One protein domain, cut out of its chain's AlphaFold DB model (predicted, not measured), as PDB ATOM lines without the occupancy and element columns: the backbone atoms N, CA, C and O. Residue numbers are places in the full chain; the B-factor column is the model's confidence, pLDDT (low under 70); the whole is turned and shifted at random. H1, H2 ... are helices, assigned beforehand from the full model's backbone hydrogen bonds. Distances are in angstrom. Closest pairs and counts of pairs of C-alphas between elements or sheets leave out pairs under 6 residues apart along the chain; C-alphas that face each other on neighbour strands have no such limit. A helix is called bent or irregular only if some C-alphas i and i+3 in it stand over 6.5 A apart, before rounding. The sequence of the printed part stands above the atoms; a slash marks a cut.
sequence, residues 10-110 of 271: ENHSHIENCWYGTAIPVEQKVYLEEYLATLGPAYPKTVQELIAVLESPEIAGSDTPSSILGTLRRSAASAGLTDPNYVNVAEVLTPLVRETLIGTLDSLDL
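This is residues 10 to 110 of the 271 residues of the protein "Amidase domain-containing protein" of Oscillatoriales cyanobacterium SpSt-418 (UniProt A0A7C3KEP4). A long, bent helix, H1, runs through a loose, elongated array: H2 and H4, side by side and running opposite ways, pack across its second arm, while the long helix H5 begins near H1 and runs back past its first arm, and residues 103 to 109, of which 103 to 107 belong to H5, stick out at the far end. Tiny H3 lies beyond H2 at the other end. The printed part has 101 residues with five named helices, H1 to H5 in order, and no named strand: all helix. The radius of gyration of the C-alphas is 17.9 A, and the spans are 56 by 30 by 23 A.

H1, residues 12 to 37, begins with C-alpha 12 at (-0.639, -22.281, -35.395). By its hydrogen bonds it was assigned as one helix, but it is bent: C-alphas 21 and 24 are 6.9 A apart. Its arms are H1a, residues 12 to 21, 13.6 A, and H1b, residues 24 to 37, 19.3 A, at a shallow tilt of 32 degrees. H2 is residues 47 to 54, 10.4 A; H3 is 57 to 60, 5.1 A; H4 is 69 to 76, 10.3 A. H5, residues 84 to 107, 32.6 A, ends with C-alpha 107 at (-14.654, -9.876, -45.699); it is neither bent nor irregular, but only just: C-alphas 90 and 93 are 6.5 A apart.

H1b, with residues 24 to 29 alone, touches H4, about perpendicular at 81 degrees; the closest C-alphas, Pro 25 and Ser 75, are 3.9 A apart. H2 touches H4, opposite ways at a shallow tilt of 21 degrees, closest at C-alphas Val 47 and Ala 76, 6.1 A. H1a and H5 are close but not clearly touching, closest at C-alphas Cys 18 and Val 89, 6.7 A. H3 and H4 are apart. Every O i to N i+4 pair is within hydrogen-bond range in H1b, H2 and H4, against 5 of 6 in H1a and 17 of 20 in H5; H3 is too short for such a pair.

The two C-alphas farthest apart, Pro 57 and Asp 109, are 57.2 A apart. The printed part has no cut and no long link. Residues 10 to 18 have pLDDT under 70.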
ATOM      1  N   GLU A  10       2.550 -20.022 -39.314       32.44
ATOM      2  CA  GLU A  10       3.559 -19.738 -38.265       32.44
ATOM      3  C   GLU A  10       2.961 -19.479 -36.866       32.44
ATOM      4  O   GLU A  10       3.617 -19.753 -35.865       32.44
ATOM      5  N   ASN A  11       1.700 -19.037 -36.768       41.62
ATOM      6  CA  ASN A  11       1.018 -18.789 -35.485       41.62
ATOM      7  C   ASN A  11       0.255 -20.015 -34.937       41.62
ATOM      8  O   ASN A  11      -0.279 -19.962 -33.830       41.62
ATOM      9  N   HIS A  12       0.196 -21.113 -35.696       47.75
ATOM     10  CA  HIS A  12      -0.639 -22.281 -35.395       47.75
ATOM     11  C   HIS A  12      -0.217 -23.004 -34.103       47.75
ATOM     12  O   HIS A  12      -1.060 -23.359 -33.287       47.75
ATOM     13  N   SER A  13       1.090 -23.138 -33.858       48.97
ATOM     14  CA  SER A  13       1.639 -23.933 -32.746       48.97
ATOM     15  C   SER A  13       1.388 -23.330 -31.357       48.97
ATOM     16  O   SER A  13       1.139 -24.056 -30.394       48.97
ATOM     17  N   HIS A  14       1.429 -22.002 -31.223       51.78
ATOM     18  CA  HIS A  14       1.114 -21.319 -29.962       51.78
ATOM     19  C   HIS A  14      -0.380 -21.382 -29.636       51.78
ATOM     20  O   HIS A  14      -0.759 -21.498 -28.471       51.78
ATOM     21  N   ILE A  15      -1.209 -21.327 -30.674       55.09
ATOM     22  CA  ILE A  15      -2.662 -21.336 -30.568       55.09
ATOM     23  C   ILE A  15      -3.148 -22.766 -30.250       55.09
ATOM     24  O   ILE A  15      -3.861 -22.948 -29.269       55.09
ATOM     25  N   GLU A  16      -2.636 -23.803 -30.925       56.72
ATOM     26  CA  GLU A  16      -2.887 -25.219 -30.579       56.72
ATOM     27  C   GLU A  16      -2.493 -25.560 -29.132       56.72
ATOM     28  O   GLU A  16      -3.243 -26.237 -28.424       56.72
ATOM     29  N   ASN A  17      -1.356 -25.047 -28.650       64.56
ATOM     30  CA  ASN A  17      -0.926 -25.263 -27.266       64.56
ATOM     31  C   ASN A  17      -1.912 -24.696 -26.230       64.56
ATOM     32  O   ASN A  17      -1.962 -25.211 -25.113       64.56
ATOM     33  N   CYS A  18      -2.721 -23.687 -26.574       68.62
ATOM     34  CA  CYS A  18      -3.736 -23.154 -25.664       68.62
ATOM     35  C   CYS A  18      -4.840 -24.188 -25.388       68.62
ATOM     36  O   CYS A  18      -5.189 -24.406 -24.227       68.62
ATOM     37  N   TRP A  19      -5.334 -24.899 -26.409       77.69
ATOM     38  CA  TRP A  19      -6.360 -25.933 -26.208       77.69
ATOM     39  C   TRP A  19      -5.774 -27.255 -25.708       77.69
ATOM     40  O   TRP A  19      -6.251 -27.788 -24.707       77.69
ATOM     41  N   TYR A  20      -4.702 -27.760 -26.326       73.56
ATOM     42  CA  TYR A  20      -4.088 -29.039 -25.934       73.56
ATOM     43  C   TYR A  20      -3.379 -28.992 -24.578       73.56
ATOM     44  O   TYR A  20      -3.315 -30.005 -23.874       73.56
ATOM     45  N   GLY A  21      -2.837 -27.831 -24.211       77.88
ATOM     46  CA  GLY A  21      -2.148 -27.621 -22.942       77.88
ATOM     47  C   GLY A  21      -3.070 -27.230 -21.789       77.88
ATOM     48  O   GLY A  21      -2.722 -27.515 -20.646       77.88
ATOM     49  N   THR A  22      -4.229 -26.621 -22.074       84.62
ATOM     50  CA  THR A  22      -5.103 -26.032 -21.040       84.62
ATOM     51  C   THR A  22      -6.521 -26.593 -21.082       84.62
ATOM     52  O   THR A  22      -6.934 -27.249 -20.129       84.62
ATOM     53  N   ALA A  23      -7.264 -26.378 -22.175       88.06
ATOM     54  CA  ALA A  23      -8.685 -26.733 -22.240       88.06
ATOM     55  C   ALA A  23      -8.935 -28.238 -22.124       88.06
ATOM     56  O   ALA A  23      -9.709 -28.666 -21.270       88.06
ATOM     57  N   ILE A  24      -8.220 -29.045 -22.916       88.50
ATOM     58  CA  ILE A  24      -8.419 -30.498 -22.949       88.50
ATOM     59  C   ILE A  24      -8.182 -31.133 -21.570       88.50
ATOM     60  O   ILE A  24      -9.091 -31.804 -21.095       88.50
ATOM     61  N   PRO A  25      -7.041 -30.933 -20.877       91.06
ATOM     62  CA  PRO A  25      -6.838 -31.541 -19.561       91.06
ATOM     63  C   PRO A  25      -7.895 -31.148 -18.519       91.06
ATOM     64  O   PRO A  25      -8.270 -31.962 -17.676       91.06
ATOM     65  N   VAL A  26      -8.367 -29.899 -18.568       93.31
ATOM     66  CA  VAL A  26      -9.372 -29.369 -17.642       93.31
ATOM     67  C   VAL A  26     -10.738 -30.007 -17.878       93.31
ATOM     68  O   VAL A  26     -11.300 -30.608 -16.962       93.31
ATOM     69  N   GLU A  27     -11.244 -29.927 -19.105       93.94
ATOM     70  CA  GLU A  27     -12.546 -30.480 -19.476       93.94
ATOM     71  C   GLU A  27     -12.556 -32.003 -19.390       93.94
ATOM     72  O   GLU A  27     -13.502 -32.590 -18.870       93.94
ATOM     73  N   GLN A  28     -11.474 -32.650 -19.833       94.06
ATOM     74  CA  GLN A  28     -11.348 -34.099 -19.781       94.06
ATOM     75  C   GLN A  28     -11.428 -34.608 -18.348       94.06
ATOM     76  O   GLN A  28     -12.076 -35.622 -18.138       94.06
ATOM     77  N   LYS A  29     -10.823 -33.939 -17.358       94.50
ATOM     78  CA  LYS A  29     -10.983 -34.361 -15.959       94.50
ATOM     79  C   LYS A  29     -12.446 -34.302 -15.535       94.50
ATOM     80  O   LYS A  29     -12.978 -35.295 -15.061       94.50
ATOM     81  N   VAL A  30     -13.089 -33.155 -15.728       95.44
ATOM     82  CA  VAL A  30     -14.435 -32.913 -15.197       95.44
ATOM     83  C   VAL A  30     -15.474 -33.790 -15.891       95.44
ATOM     84  O   VAL A  30     -16.152 -34.573 -15.230       95.44
ATOM     85  N   TYR A  31     -15.540 -33.750 -17.221       96.06
ATOM     86  CA  TYR A  31     -16.565 -34.479 -17.965       96.06
ATOM     87  C   TYR A  31     -16.328 -35.991 -17.990       96.06
ATOM     88  O   TYR A  31     -17.288 -36.762 -18.020       96.06
ATOM     89  N   LEU A  32     -15.068 -36.451 -17.955       95.88
ATOM     90  CA  LEU A  32     -14.805 -37.888 -17.871       95.88
ATOM     91  C   LEU A  32     -15.203 -38.439 -16.505       95.88
ATOM     92  O   LEU A  32     -15.780 -39.516 -16.459       95.88
ATOM     93  N   GLU A  33     -14.935 -37.736 -15.403       97.00
ATOM     94  CA  GLU A  33     -15.352 -38.192 -14.069       97.00
ATOM     95  C   GLU A  33     -16.876 -38.179 -13.912       97.00
ATOM     96  O   GLU A  33     -17.440 -39.149 -13.403       97.00
ATOM     97  N   GLU A  34     -17.559 -37.156 -14.438       97.19
ATOM     98  CA  GLU A  34     -19.025 -37.137 -14.527       97.19
ATOM     99  C   GLU A  34     -19.560 -38.356 -15.289       97.19
ATOM    100  O   GLU A  34     -20.470 -39.036 -14.815       97.19
ATOM    101  N   TYR A  35     -18.956 -38.687 -16.434       97.75
ATOM    102  CA  TYR A  35     -19.311 -39.879 -17.202       97.75
ATOM    103  C   TYR A  35     -19.020 -41.177 -16.430       97.75
ATOM    104  O   TYR A  35     -19.887 -42.048 -16.331       97.75
ATOM    105  N   LEU A  36     -17.829 -41.319 -15.847       97.19
ATOM    106  CA  LEU A  36     -17.402 -42.509 -15.103       97.19
ATOM    107  C   LEU A  36     -18.283 -42.777 -13.870       97.19
ATOM    108  O   LEU A  36     -18.570 -43.937 -13.539       97.19
ATOM    109  N   ALA A  37     -18.776 -41.717 -13.225       97.12
ATOM    110  CA  ALA A  37     -19.719 -41.811 -12.118       97.12
ATOM    111  C   ALA A  37     -21.032 -42.514 -12.515       97.12
ATOM    112  O   ALA A  37     -21.625 -43.198 -11.680       97.12
ATOM    113  N   THR A  38     -21.449 -42.430 -13.785       97.88
ATOM    114  CA  THR A  38     -22.667 -43.095 -14.292       97.88
ATOM    115  C   THR A  38     -22.516 -44.605 -14.495       97.88
ATOM    116  O   THR A  38     -23.514 -45.319 -14.605       97.88
ATOM    117  N   LEU A  39     -21.281 -45.117 -14.551       97.31
ATOM    118  CA  LEU A  39     -21.021 -46.527 -14.836       97.31
ATOM    119  C   LEU A  39     -21.342 -47.428 -13.631       97.31
ATOM    120  O   LEU A  39     -21.489 -46.974 -12.497       97.31
ATOM    121  N   GLY A  40     -21.393 -48.744 -13.851       97.12
ATOM    122  CA  GLY A  40     -21.559 -49.726 -12.772       97.12
ATOM    123  C   GLY A  40     -20.415 -49.707 -11.737       97.12
ATOM    124  O   GLY A  40     -19.369 -49.099 -11.979       97.12
ATOM    125  N   PRO A  41     -20.567 -50.386 -10.585       95.62
ATOM    126  CA  PRO A  41     -19.589 -50.355  -9.489       95.62
ATOM    127  C   PRO A  41     -18.246 -51.028  -9.819       95.62
ATOM    128  O   PRO A  41     -17.271 -50.802  -9.118       95.62
ATOM    129  N   ALA A  42     -18.186 -51.843 -10.878       95.62
ATOM    130  CA  ALA A  42     -16.961 -52.509 -11.324       95.62
ATOM    131  C   ALA A  42     -16.015 -51.600 -12.138       95.62
ATOM    132  O   ALA A  42     -14.918 -52.027 -12.487       95.62
ATOM    133  N   TYR A  43     -16.442 -50.380 -12.478       96.19
ATOM    134  CA  TYR A  43     -15.688 -49.449 -13.320       96.19
ATOM    135  C   TYR A  43     -15.066 -48.320 -12.488       96.19
ATOM    136  O   TYR A  43     -15.674 -47.921 -11.488       96.19
ATOM    137  N   PRO A  44     -13.910 -47.768 -12.915       96.94
ATOM    138  CA  PRO A  44     -13.303 -46.616 -12.256       96.94
ATOM    139  C   PRO A  44     -14.274 -45.433 -12.233       96.94
ATOM    140  O   PRO A  44     -15.069 -45.254 -13.156       96.94
ATOM    141  N   LYS A  45     -14.202 -44.634 -11.170       97.00
ATOM    142  CA  LYS A  45     -15.038 -43.449 -10.923       97.00
ATOM    143  C   LYS A  45     -14.298 -42.144 -11.114       97.00
ATOM    144  O   LYS A  45     -14.928 -41.121 -11.354       97.00
ATOM    145  N   THR A  46     -12.977 -42.190 -11.042       96.75
ATOM    146  CA  THR A  46     -12.121 -41.017 -11.179       96.75
ATOM    147  C   THR A  46     -11.101 -41.219 -12.288       96.75
ATOM    148  O   THR A  46     -10.758 -42.350 -12.650       96.75
ATOM    149  N   VAL A  47     -10.552 -40.119 -12.807       96.38
ATOM    150  CA  VAL A  47      -9.417 -40.170 -13.740       96.38
ATOM    151  C   VAL A  47      -8.223 -40.851 -13.071       96.38
ATOM    152  O   VAL A  47      -7.486 -41.582 -13.728       96.38
ATOM    153  N   GLN A  48      -8.056 -40.672 -11.758       96.69
ATOM    154  CA  GLN A  48      -6.983 -41.302 -10.993       96.69
ATOM    155  C   GLN A  48      -7.133 -42.828 -10.916       96.69
ATOM    156  O   GLN A  48      -6.157 -43.551 -11.108       96.69
ATOM    157  N   GLU A  49      -8.344 -43.326 -10.677       96.88
ATOM    158  CA  GLU A  49      -8.626 -44.766 -10.709       96.88
ATOM    159  C   GLU A  49      -8.436 -45.340 -12.114       96.88
ATOM    160  O   GLU A  49      -7.862 -46.415 -12.267       96.88
ATOM    161  N   LEU A  50      -8.852 -44.606 -13.151       96.69
ATOM    162  CA  LEU A  50      -8.609 -45.009 -14.532       96.69
ATOM    163  C   LEU A  50      -7.106 -45.098 -14.837       96.69
ATOM    164  O   LEU A  50      -6.671 -46.067 -15.452       96.69
ATOM    165  N   ILE A  51      -6.302 -44.130 -14.384       97.12
ATOM    166  CA  ILE A  51      -4.837 -44.188 -14.503       97.12
ATOM    167  C   ILE A  51      -4.297 -45.447 -13.819       97.12
ATOM    168  O   ILE A  51      -3.510 -46.159 -14.434       97.12
ATOM    169  N   ALA A  52      -4.755 -45.763 -12.605       96.81
ATOM    170  CA  ALA A  52      -4.305 -46.951 -11.878       96.81
ATOM    171  C   ALA A  52      -4.615 -48.258 -12.630       96.81
ATOM    172  O   ALA A  52      -3.779 -49.158 -12.661       96.81
ATOM    173  N   VAL A  53      -5.777 -48.350 -13.289       95.12
ATOM    174  CA  VAL A  53      -6.113 -49.486 -14.166       95.12
ATOM    175  C   VAL A  53      -5.162 -49.556 -15.362       95.12
ATOM    176  O   VAL A  53      -4.669 -50.625 -15.698       95.12
ATOM    177  N   LEU A  54      -4.879 -48.423 -16.007       95.50
ATOM    178  CA  LEU A  54      -4.007 -48.378 -17.186       95.50
ATOM    179  C   LEU A  54      -2.525 -48.629 -16.860       95.50
ATOM    180  O   LEU A  54      -1.767 -49.029 -17.743       95.50
ATOM    181  N   GLU A  55      -2.112 -48.385 -15.617       96.00
ATOM    182  CA  GLU A  55      -0.769 -48.664 -15.098       96.00
ATOM    183  C   GLU A  55      -0.630 -50.075 -14.511       96.00
ATOM    184  O   GLU A  55       0.475 -50.463 -14.127       96.00
ATOM    185  N   SER A  56      -1.715 -50.853 -14.441       95.31
ATOM    186  CA  SER A  56      -1.655 -52.214 -13.919       95.31
ATOM    187  C   SER A  56      -0.720 -53.082 -14.779       95.31
ATOM    188  O   SER A  56      -0.623 -52.863 -15.992       95.31
ATOM    189  N   PRO A  57      -0.028 -54.079 -14.197       95.25
ATOM    190  CA  PRO A  57       0.880 -54.947 -14.949       95.25
ATOM    191  C   PRO A  57       0.219 -55.623 -16.155       95.25
ATOM    192  O   PRO A  57       0.867 -55.811 -17.181       95.25
ATOM    193  N   GLU A  58      -1.070 -55.948 -16.049       93.00
ATOM    194  CA  GLU A  58      -1.853 -56.580 -17.111       93.00
ATOM    195  C   GLU A  58      -1.990 -55.680 -18.344       93.00
ATOM    196  O   GLU A  58      -1.900 -56.173 -19.465       93.00
ATOM    197  N   ILE A  59      -2.185 -54.371 -18.155       93.50
ATOM    198  CA  ILE A  59      -2.339 -53.417 -19.262       93.50
ATOM    199  C   ILE A  59      -0.984 -52.871 -19.707       93.50
ATOM    200  O   ILE A  59      -0.687 -52.852 -20.903       93.50
ATOM    201  N   ALA A  60      -0.143 -52.456 -18.761       92.94
ATOM    202  CA  ALA A  60       1.167 -51.884 -19.049       92.94
ATOM    203  C   ALA A  60       2.124 -52.896 -19.703       92.94
ATOM    204  O   ALA A  60       2.961 -52.502 -20.511       92.94
ATOM    205  N   GLY A  61       1.991 -54.185 -19.369       92.12
ATOM    206  CA  GLY A  61       2.754 -55.282 -19.966       92.12
ATOM    207  C   GLY A  61       2.100 -55.929 -21.192       92.12
ATOM    208  O   GLY A  61       2.652 -56.896 -21.710       92.12
ATOM    209  N   SER A  62       0.935 -55.445 -21.637       91.88
ATOM    210  CA  SER A  62       0.256 -55.977 -22.825       91.88
ATOM    211  C   SER A  62       0.950 -55.562 -24.127       91.88
ATOM    212  O   SER A  62       1.752 -54.629 -24.152       91.88
ATOM    213  N   ASP A  63       0.577 -56.201 -25.238       88.19
ATOM    214  CA  ASP A  63       1.055 -55.829 -26.579       88.19
ATOM    215  C   ASP A  63       0.621 -54.409 -27.001       88.19
ATOM    216  O   ASP A  63       1.203 -53.815 -27.912       88.19
ATOM    217  N   THR A  64      -0.402 -53.847 -26.345       85.19
ATOM    218  CA  THR A  64      -0.977 -52.530 -26.650       85.19
ATOM    219  C   THR A  64      -1.131 -51.684 -25.379       85.19
ATOM    220  O   THR A  64      -2.256 -51.439 -24.929       85.19
ATOM    221  N   PRO A  65      -0.025 -51.217 -24.774       89.19
ATOM    222  CA  PRO A  65      -0.087 -50.368 -23.593       89.19
ATOM    223  C   PRO A  65      -0.748 -49.019 -23.912       89.19
ATOM    224  O   PRO A  65      -0.774 -48.556 -25.057       89.19
ATOM    225  N   SER A  66      -1.273 -48.351 -22.884       89.69
ATOM    226  CA  SER A  66      -1.982 -47.082 -23.060       89.69
ATOM    227  C   SER A  66      -1.061 -45.953 -23.529       89.69
ATOM    228  O   SER A  66      -0.110 -45.573 -22.845       89.69
ATOM    229  N   SER A  67      -1.397 -45.340 -24.664       87.94
ATOM    230  CA  SER A  67      -0.689 -44.176 -25.213       87.94
ATOM    231  C   SER A  67      -1.142 -42.836 -24.615       87.94
ATOM    232  O   SER A  67      -0.524 -41.804 -24.873       87.94
ATOM    233  N   ILE A  68      -2.202 -42.827 -23.793       89.62
ATOM    234  CA  ILE A  68      -2.849 -41.598 -23.300       89.62
ATOM    235  C   ILE A  68      -2.519 -41.249 -21.842       89.62
ATOM    236  O   ILE A  68      -2.979 -40.219 -21.345       89.62
ATOM    237  N   LEU A  69      -1.698 -42.053 -21.154       92.38
ATOM    238  CA  LEU A  69      -1.336 -41.837 -19.742       92.38
ATOM    239  C   LEU A  69      -0.782 -40.432 -19.475       92.38
ATOM    240  O   LEU A  69      -1.120 -39.814 -18.469       92.38
ATOM    241  N   GLY A  70       0.026 -39.885 -20.389       90.06
ATOM    242  CA  GLY A  70       0.544 -38.520 -20.258       90.06
ATOM    243  C   GLY A  70      -0.563 -37.460 -20.218       90.06
ATOM    244  O   GLY A  70      -0.505 -36.539 -19.404       90.06
ATOM    245  N   THR A  71      -1.590 -37.603 -21.058       88.69
ATOM    246  CA  THR A  71      -2.746 -36.693 -21.090       88.69
ATOM    247  C   THR A  71      -3.630 -36.870 -19.860       88.69
ATOM    248  O   THR A  71      -4.024 -35.876 -19.253       88.69
ATOM    249  N   LEU A  72      -3.881 -38.110 -19.430       93.94
ATOM    250  CA  LEU A  72      -4.666 -38.381 -18.223       93.94
ATOM    251  C   LEU A  72      -3.988 -37.831 -16.964       93.94
ATOM    252  O   LEU A  72      -4.655 -37.209 -16.146       93.94
ATOM    253  N   ARG A  73      -2.663 -37.968 -16.835       94.56
ATOM    254  CA  ARG A  73      -1.904 -37.395 -15.708       94.56
ATOM    255  C   ARG A  73      -1.975 -35.866 -15.681       94.56
ATOM    256  O   ARG A  73      -2.173 -35.292 -14.614       94.56
ATOM    257  N   ARG A  74      -1.872 -35.199 -16.841       92.19
ATOM    258  CA  ARG A  74      -2.109 -33.744 -16.934       92.19
ATOM    259  C   ARG A  74      -3.537 -33.380 -16.539       92.19
ATOM    260  O   ARG A  74      -3.731 -32.401 -15.830       92.19
ATOM    261  N   SER A  75      -4.511 -34.185 -16.963       93.44
ATOM    262  CA  SER A  75      -5.920 -33.975 -16.626       93.44
ATOM    263  C   SER A  75      -6.139 -34.093 -15.122       93.44
ATOM    264  O   SER A  75      -6.668 -33.172 -14.519       93.44
ATOM    265  N   ALA A  76      -5.640 -35.156 -14.482       93.69
ATOM    266  CA  ALA A  76      -5.736 -35.362 -13.035       93.69
ATOM    267  C   ALA A  76      -5.178 -34.171 -12.229       93.69
ATOM    268  O   ALA A  76      -5.792 -33.750 -11.243       93.69
ATOM    269  N   ALA A  77      -4.068 -33.589 -12.696       92.00
ATOM    270  CA  ALA A  77      -3.424 -32.416 -12.102       92.00
ATOM    271  C   ALA A  77      -4.149 -31.079 -12.365       92.00
ATOM    272  O   ALA A  77      -3.754 -30.060 -11.801       92.00
ATOM    273  N   SER A  78      -5.192 -31.056 -13.200       90.38
ATOM    274  CA  SER A  78      -5.941 -29.839 -13.518       90.38
ATOM    275  C   SER A  78      -6.675 -29.255 -12.303       90.38
ATOM    276  O   SER A  78      -7.251 -29.991 -11.488       90.38
ATOM    277  N   ALA A  79      -6.711 -27.917 -12.245       87.19
ATOM    278  CA  ALA A  79      -7.459 -27.118 -11.276       87.19
ATOM    279  C   ALA A  79      -8.977 -27.034 -11.562       87.19
ATOM    280  O   ALA A  79      -9.714 -26.487 -10.744       87.19
ATOM    281  N   GLY A  80      -9.461 -27.614 -12.669       90.00
ATOM    282  CA  GLY A  80     -10.886 -27.675 -13.018       90.00
ATOM    283  C   GLY A  80     -11.412 -26.437 -13.758       90.00
ATOM    284  O   GLY A  80     -10.649 -25.552 -14.138       90.00
ATOM    285  N   LEU A  81     -12.733 -26.384 -13.982       93.56
ATOM    286  CA  LEU A  81     -13.390 -25.390 -14.855       93.56
ATOM    287  C   LEU A  81     -13.288 -23.934 -14.363       93.56
ATOM    288  O   LEU A  81     -13.624 -23.012 -15.096       93.56
ATOM    289  N   THR A  82     -12.848 -23.706 -13.125       93.50
ATOM    290  CA  THR A  82     -12.651 -22.357 -12.571       93.50
ATOM    291  C   THR A  82     -11.213 -21.856 -12.711       93.50
ATOM    292  O   THR A  82     -10.901 -20.777 -12.211       93.50
ATOM    293  N   ASP A  83     -10.316 -22.629 -13.335       91.19
ATOM    294  CA  ASP A  83      -8.950 -22.186 -13.625       91.19
ATOM    295  C   ASP A  83      -8.989 -20.925 -14.514       91.19
ATOM    296  O   ASP A  83      -9.547 -20.975 -15.613       91.19
ATOM    297  N   PRO A  84      -8.389 -19.793 -14.095       91.56
ATOM    298  CA  PRO A  84      -8.371 -18.572 -14.896       91.56
ATOM    299  C   PRO A  84      -7.796 -18.758 -16.306       91.56
ATOM    300  O   PRO A  84      -8.249 -18.097 -17.240       91.56
ATOM    301  N   ASN A  85      -6.822 -19.658 -16.489       89.62
ATOM    302  CA  ASN A  85      -6.267 -19.951 -17.812       89.62
ATOM    303  C   ASN A  85      -7.286 -20.682 -18.686       89.62
ATOM    304  O   ASN A  85      -7.418 -20.362 -19.867       89.62
ATOM    305  N   TYR A  86      -8.022 -21.632 -18.106       92.19
ATOM    306  CA  TYR A  86      -9.103 -22.325 -18.799       92.19
ATOM    307  C   TYR A  86     -10.204 -21.352 -19.209       92.19
ATOM    308  O   TYR A  86     -10.555 -21.300 -20.384       92.19
ATOM    309  N   VAL A  87     -10.682 -20.531 -18.270       93.81
ATOM    310  CA  VAL A  87     -11.715 -19.518 -18.524       93.81
ATOM    311  C   VAL A  87     -11.273 -18.567 -19.636       93.81
ATOM    312  O   VAL A  87     -12.030 -18.312 -20.566       93.81
ATOM    313  N   ASN A  88     -10.019 -18.106 -19.620       91.31
ATOM    314  CA  ASN A  88      -9.486 -17.273 -20.696       91.31
ATOM    315  C   ASN A  88      -9.484 -17.994 -22.059       91.31
ATOM    316  O   ASN A  88      -9.840 -17.400 -23.077       91.31
ATOM    317  N   VAL A  89      -9.111 -19.277 -22.110       91.06
ATOM    318  CA  VAL A  89      -9.163 -20.056 -23.359       91.06
ATOM    319  C   VAL A  89     -10.606 -20.237 -23.838       91.06
ATOM    320  O   VAL A  89     -10.892 -19.978 -25.009       91.06
ATOM    321  N   ALA A  90     -11.512 -20.653 -22.955       92.12
ATOM    322  CA  ALA A  90     -12.890 -20.999 -23.290       92.12
ATOM    323  C   ALA A  90     -13.753 -19.772 -23.627       92.12
ATOM    324  O   ALA A  90     -14.478 -19.785 -24.620       92.12
ATOM    325  N   GLU A  91     -13.654 -18.701 -22.838       94.00
ATOM    326  CA  GLU A  91     -14.554 -17.545 -22.928       94.00
ATOM    327  C   GLU A  91     -13.982 -16.376 -23.736       94.00
ATOM    328  O   GLU A  91     -14.746 -15.548 -24.232       94.00
ATOM    329  N   VAL A  92     -12.656 -16.296 -23.904       92.69
ATOM    330  CA  VAL A  92     -12.012 -15.169 -24.601       92.69
ATOM    331  C   VAL A  92     -11.354 -15.618 -25.896       92.69
ATOM    332  O   VAL A  92     -11.741 -15.163 -26.972       92.69
ATOM    333  N   LEU A  93     -10.368 -16.517 -25.823       90.75
ATOM    334  CA  LEU A  93      -9.570 -16.884 -26.995       90.75
ATOM    335  C   LEU A  93     -10.387 -17.669 -28.022       90.75
ATOM    336  O   LEU A  93     -10.329 -17.357 -29.209       90.75
ATOM    337  N   THR A  94     -11.172 -18.655 -27.583       91.94
ATOM    338  CA  THR A  94     -11.954 -19.496 -28.498       91.94
ATOM    339  C   THR A  94     -12.982 -18.679 -29.295       91.94
ATOM    340  O   THR A  94     -12.966 -18.770 -30.527       91.94
ATOM    341  N   PRO A  95     -13.821 -17.820 -28.672       93.88
ATOM    342  CA  PRO A  95     -14.729 -16.950 -29.417       93.88
ATOM    343  C   PRO A  95     -13.988 -15.937 -30.291       93.88
ATOM    344  O   PRO A  95     -14.367 -15.746 -31.440       93.88
ATOM    345  N   LEU A  96     -12.897 -15.334 -29.803       93.50
ATOM    346  CA  LEU A  96     -12.117 -14.373 -30.586       93.50
ATOM    347  C   LEU A  96     -11.575 -14.988 -31.885       93.50
ATOM    348  O   LEU A  96     -11.692 -14.383 -32.954       93.50
ATOM    349  N   VAL A  97     -10.987 -16.185 -31.809       90.94
ATOM    350  CA  VAL A  97     -10.457 -16.878 -32.991       90.94
ATOM    351  C   VAL A  97     -11.599 -17.274 -33.927       90.94
ATOM    352  O   VAL A  97     -11.497 -17.026 -35.129       90.94
ATOM    353  N   ARG A  98     -12.707 -17.810 -33.393       93.75
ATOM    354  CA  ARG A  98     -13.908 -18.134 -34.178       93.75
ATOM    355  C   ARG A  98     -14.401 -16.925 -34.976       93.75
ATOM    356  O   ARG A  98     -14.528 -17.017 -36.195       93.75
ATOM    357  N   GLU A  99     -14.624 -15.792 -34.315       95.56
ATOM    358  CA  GLU A  99     -15.127 -14.574 -34.961       95.56
ATOM    359  C   GLU A  99     -14.128 -14.006 -35.976       95.56
ATOM    360  O   GLU A  99     -14.521 -13.499 -37.023       95.56
ATOM    361  N   THR A 100     -12.824 -14.149 -35.727       94.25
ATOM    362  CA  THR A 100     -11.786 -13.741 -36.688       94.25
ATOM    363  C   THR A 100     -11.854 -14.568 -37.977       94.25
ATOM    364  O   THR A 100     -11.718 -14.023 -39.077       94.25
ATOM    365  N   LEU A 101     -12.083 -15.879 -37.867       91.62
ATOM    366  CA  LEU A 101     -12.230 -16.770 -39.021       91.62
ATOM    367  C   LEU A 101     -13.513 -16.478 -39.797       91.62
ATOM    368  O   LEU A 101     -13.463 -16.343 -41.019       91.62
ATOM    369  N   ILE A 102     -14.637 -16.322 -39.092       95.12
ATOM    370  CA  ILE A 102     -15.926 -15.961 -39.695       95.12
ATOM    371  C   ILE A 102     -15.808 -14.610 -40.411       95.12
ATOM    372  O   ILE A 102     -16.102 -14.518 -41.602       95.12
ATOM    373  N   GLY A 103     -15.259 -13.592 -39.744       95.81
ATOM    374  CA  GLY A 103     -15.032 -12.275 -40.337       95.81
ATOM    375  C   GLY A 103     -14.088 -12.309 -41.544       95.81
ATOM    376  O   GLY A 103     -14.252 -11.533 -42.485       95.81
ATOM    377  N   THR A 104     -13.128 -13.239 -41.574       94.44
ATOM    378  CA  THR A 104     -12.275 -13.455 -42.752       94.44
ATOM    379  C   THR A 104     -13.080 -14.017 -43.923       94.44
ATOM    380  O   THR A 104     -12.950 -13.496 -45.031       94.44
ATOM    381  N   LEU A 105     -13.934 -15.023 -43.696       93.31
ATOM    382  CA  LEU A 105     -14.825 -15.551 -44.735       93.31
ATOM    383  C   LEU A 105     -15.758 -14.460 -45.276       93.31
ATOM    384  O   LEU A 105     -15.919 -14.345 -46.488       93.31
ATOM    385  N   ASP A 106     -16.324 -13.633 -44.398       95.44
ATOM    386  CA  ASP A 106     -17.256 -12.567 -44.777       95.44
ATOM    387  C   ASP A 106     -16.559 -11.433 -45.542       95.44
ATOM    388  O   ASP A 106     -17.026 -11.005 -46.594       95.44
ATOM    389  N   SER A 107     -15.403 -10.968 -45.057       96.50
ATOM    390  CA  SER A 107     -14.654  -9.876 -45.699       96.50
ATOM    391  C   SER A 107     -14.142 -10.224 -47.099       96.50
ATOM    392  O   SER A 107     -13.898  -9.328 -47.910       96.50
ATOM    393  N   LEU A 108     -13.961 -11.517 -47.375       96.12
ATOM    394  CA  LEU A 108     -13.475 -12.031 -48.650       96.12
ATOM    395  C   LEU A 108     -14.581 -12.620 -49.530       96.12
ATOM    396  O   LEU A 108     -14.260 -13.056 -50.637       96.12
ATOM    397  N   ASP A 109     -15.835 -12.616 -49.067       95.69
ATOM    398  CA  ASP A 109     -16.983 -13.227 -49.751       95.69
ATOM    399  C   ASP A 109     -16.720 -14.703 -50.117       95.69
ATOM    400  O   ASP A 109     -16.805 -15.126 -51.271       95.69
ATOM    401  N   LEU A 110     -16.287 -15.482 -49.120       95.50
ATOM    402  CA  LEU A 110     -15.953 -16.901 -49.249       95.50
ATOM    403  C   LEU A 110     -16.971 -17.776 -48.519       95.50
ATOM    404  O   LEU A 110     -17.379 -17.465 -47.400       95.50
TER     405      LEU A 110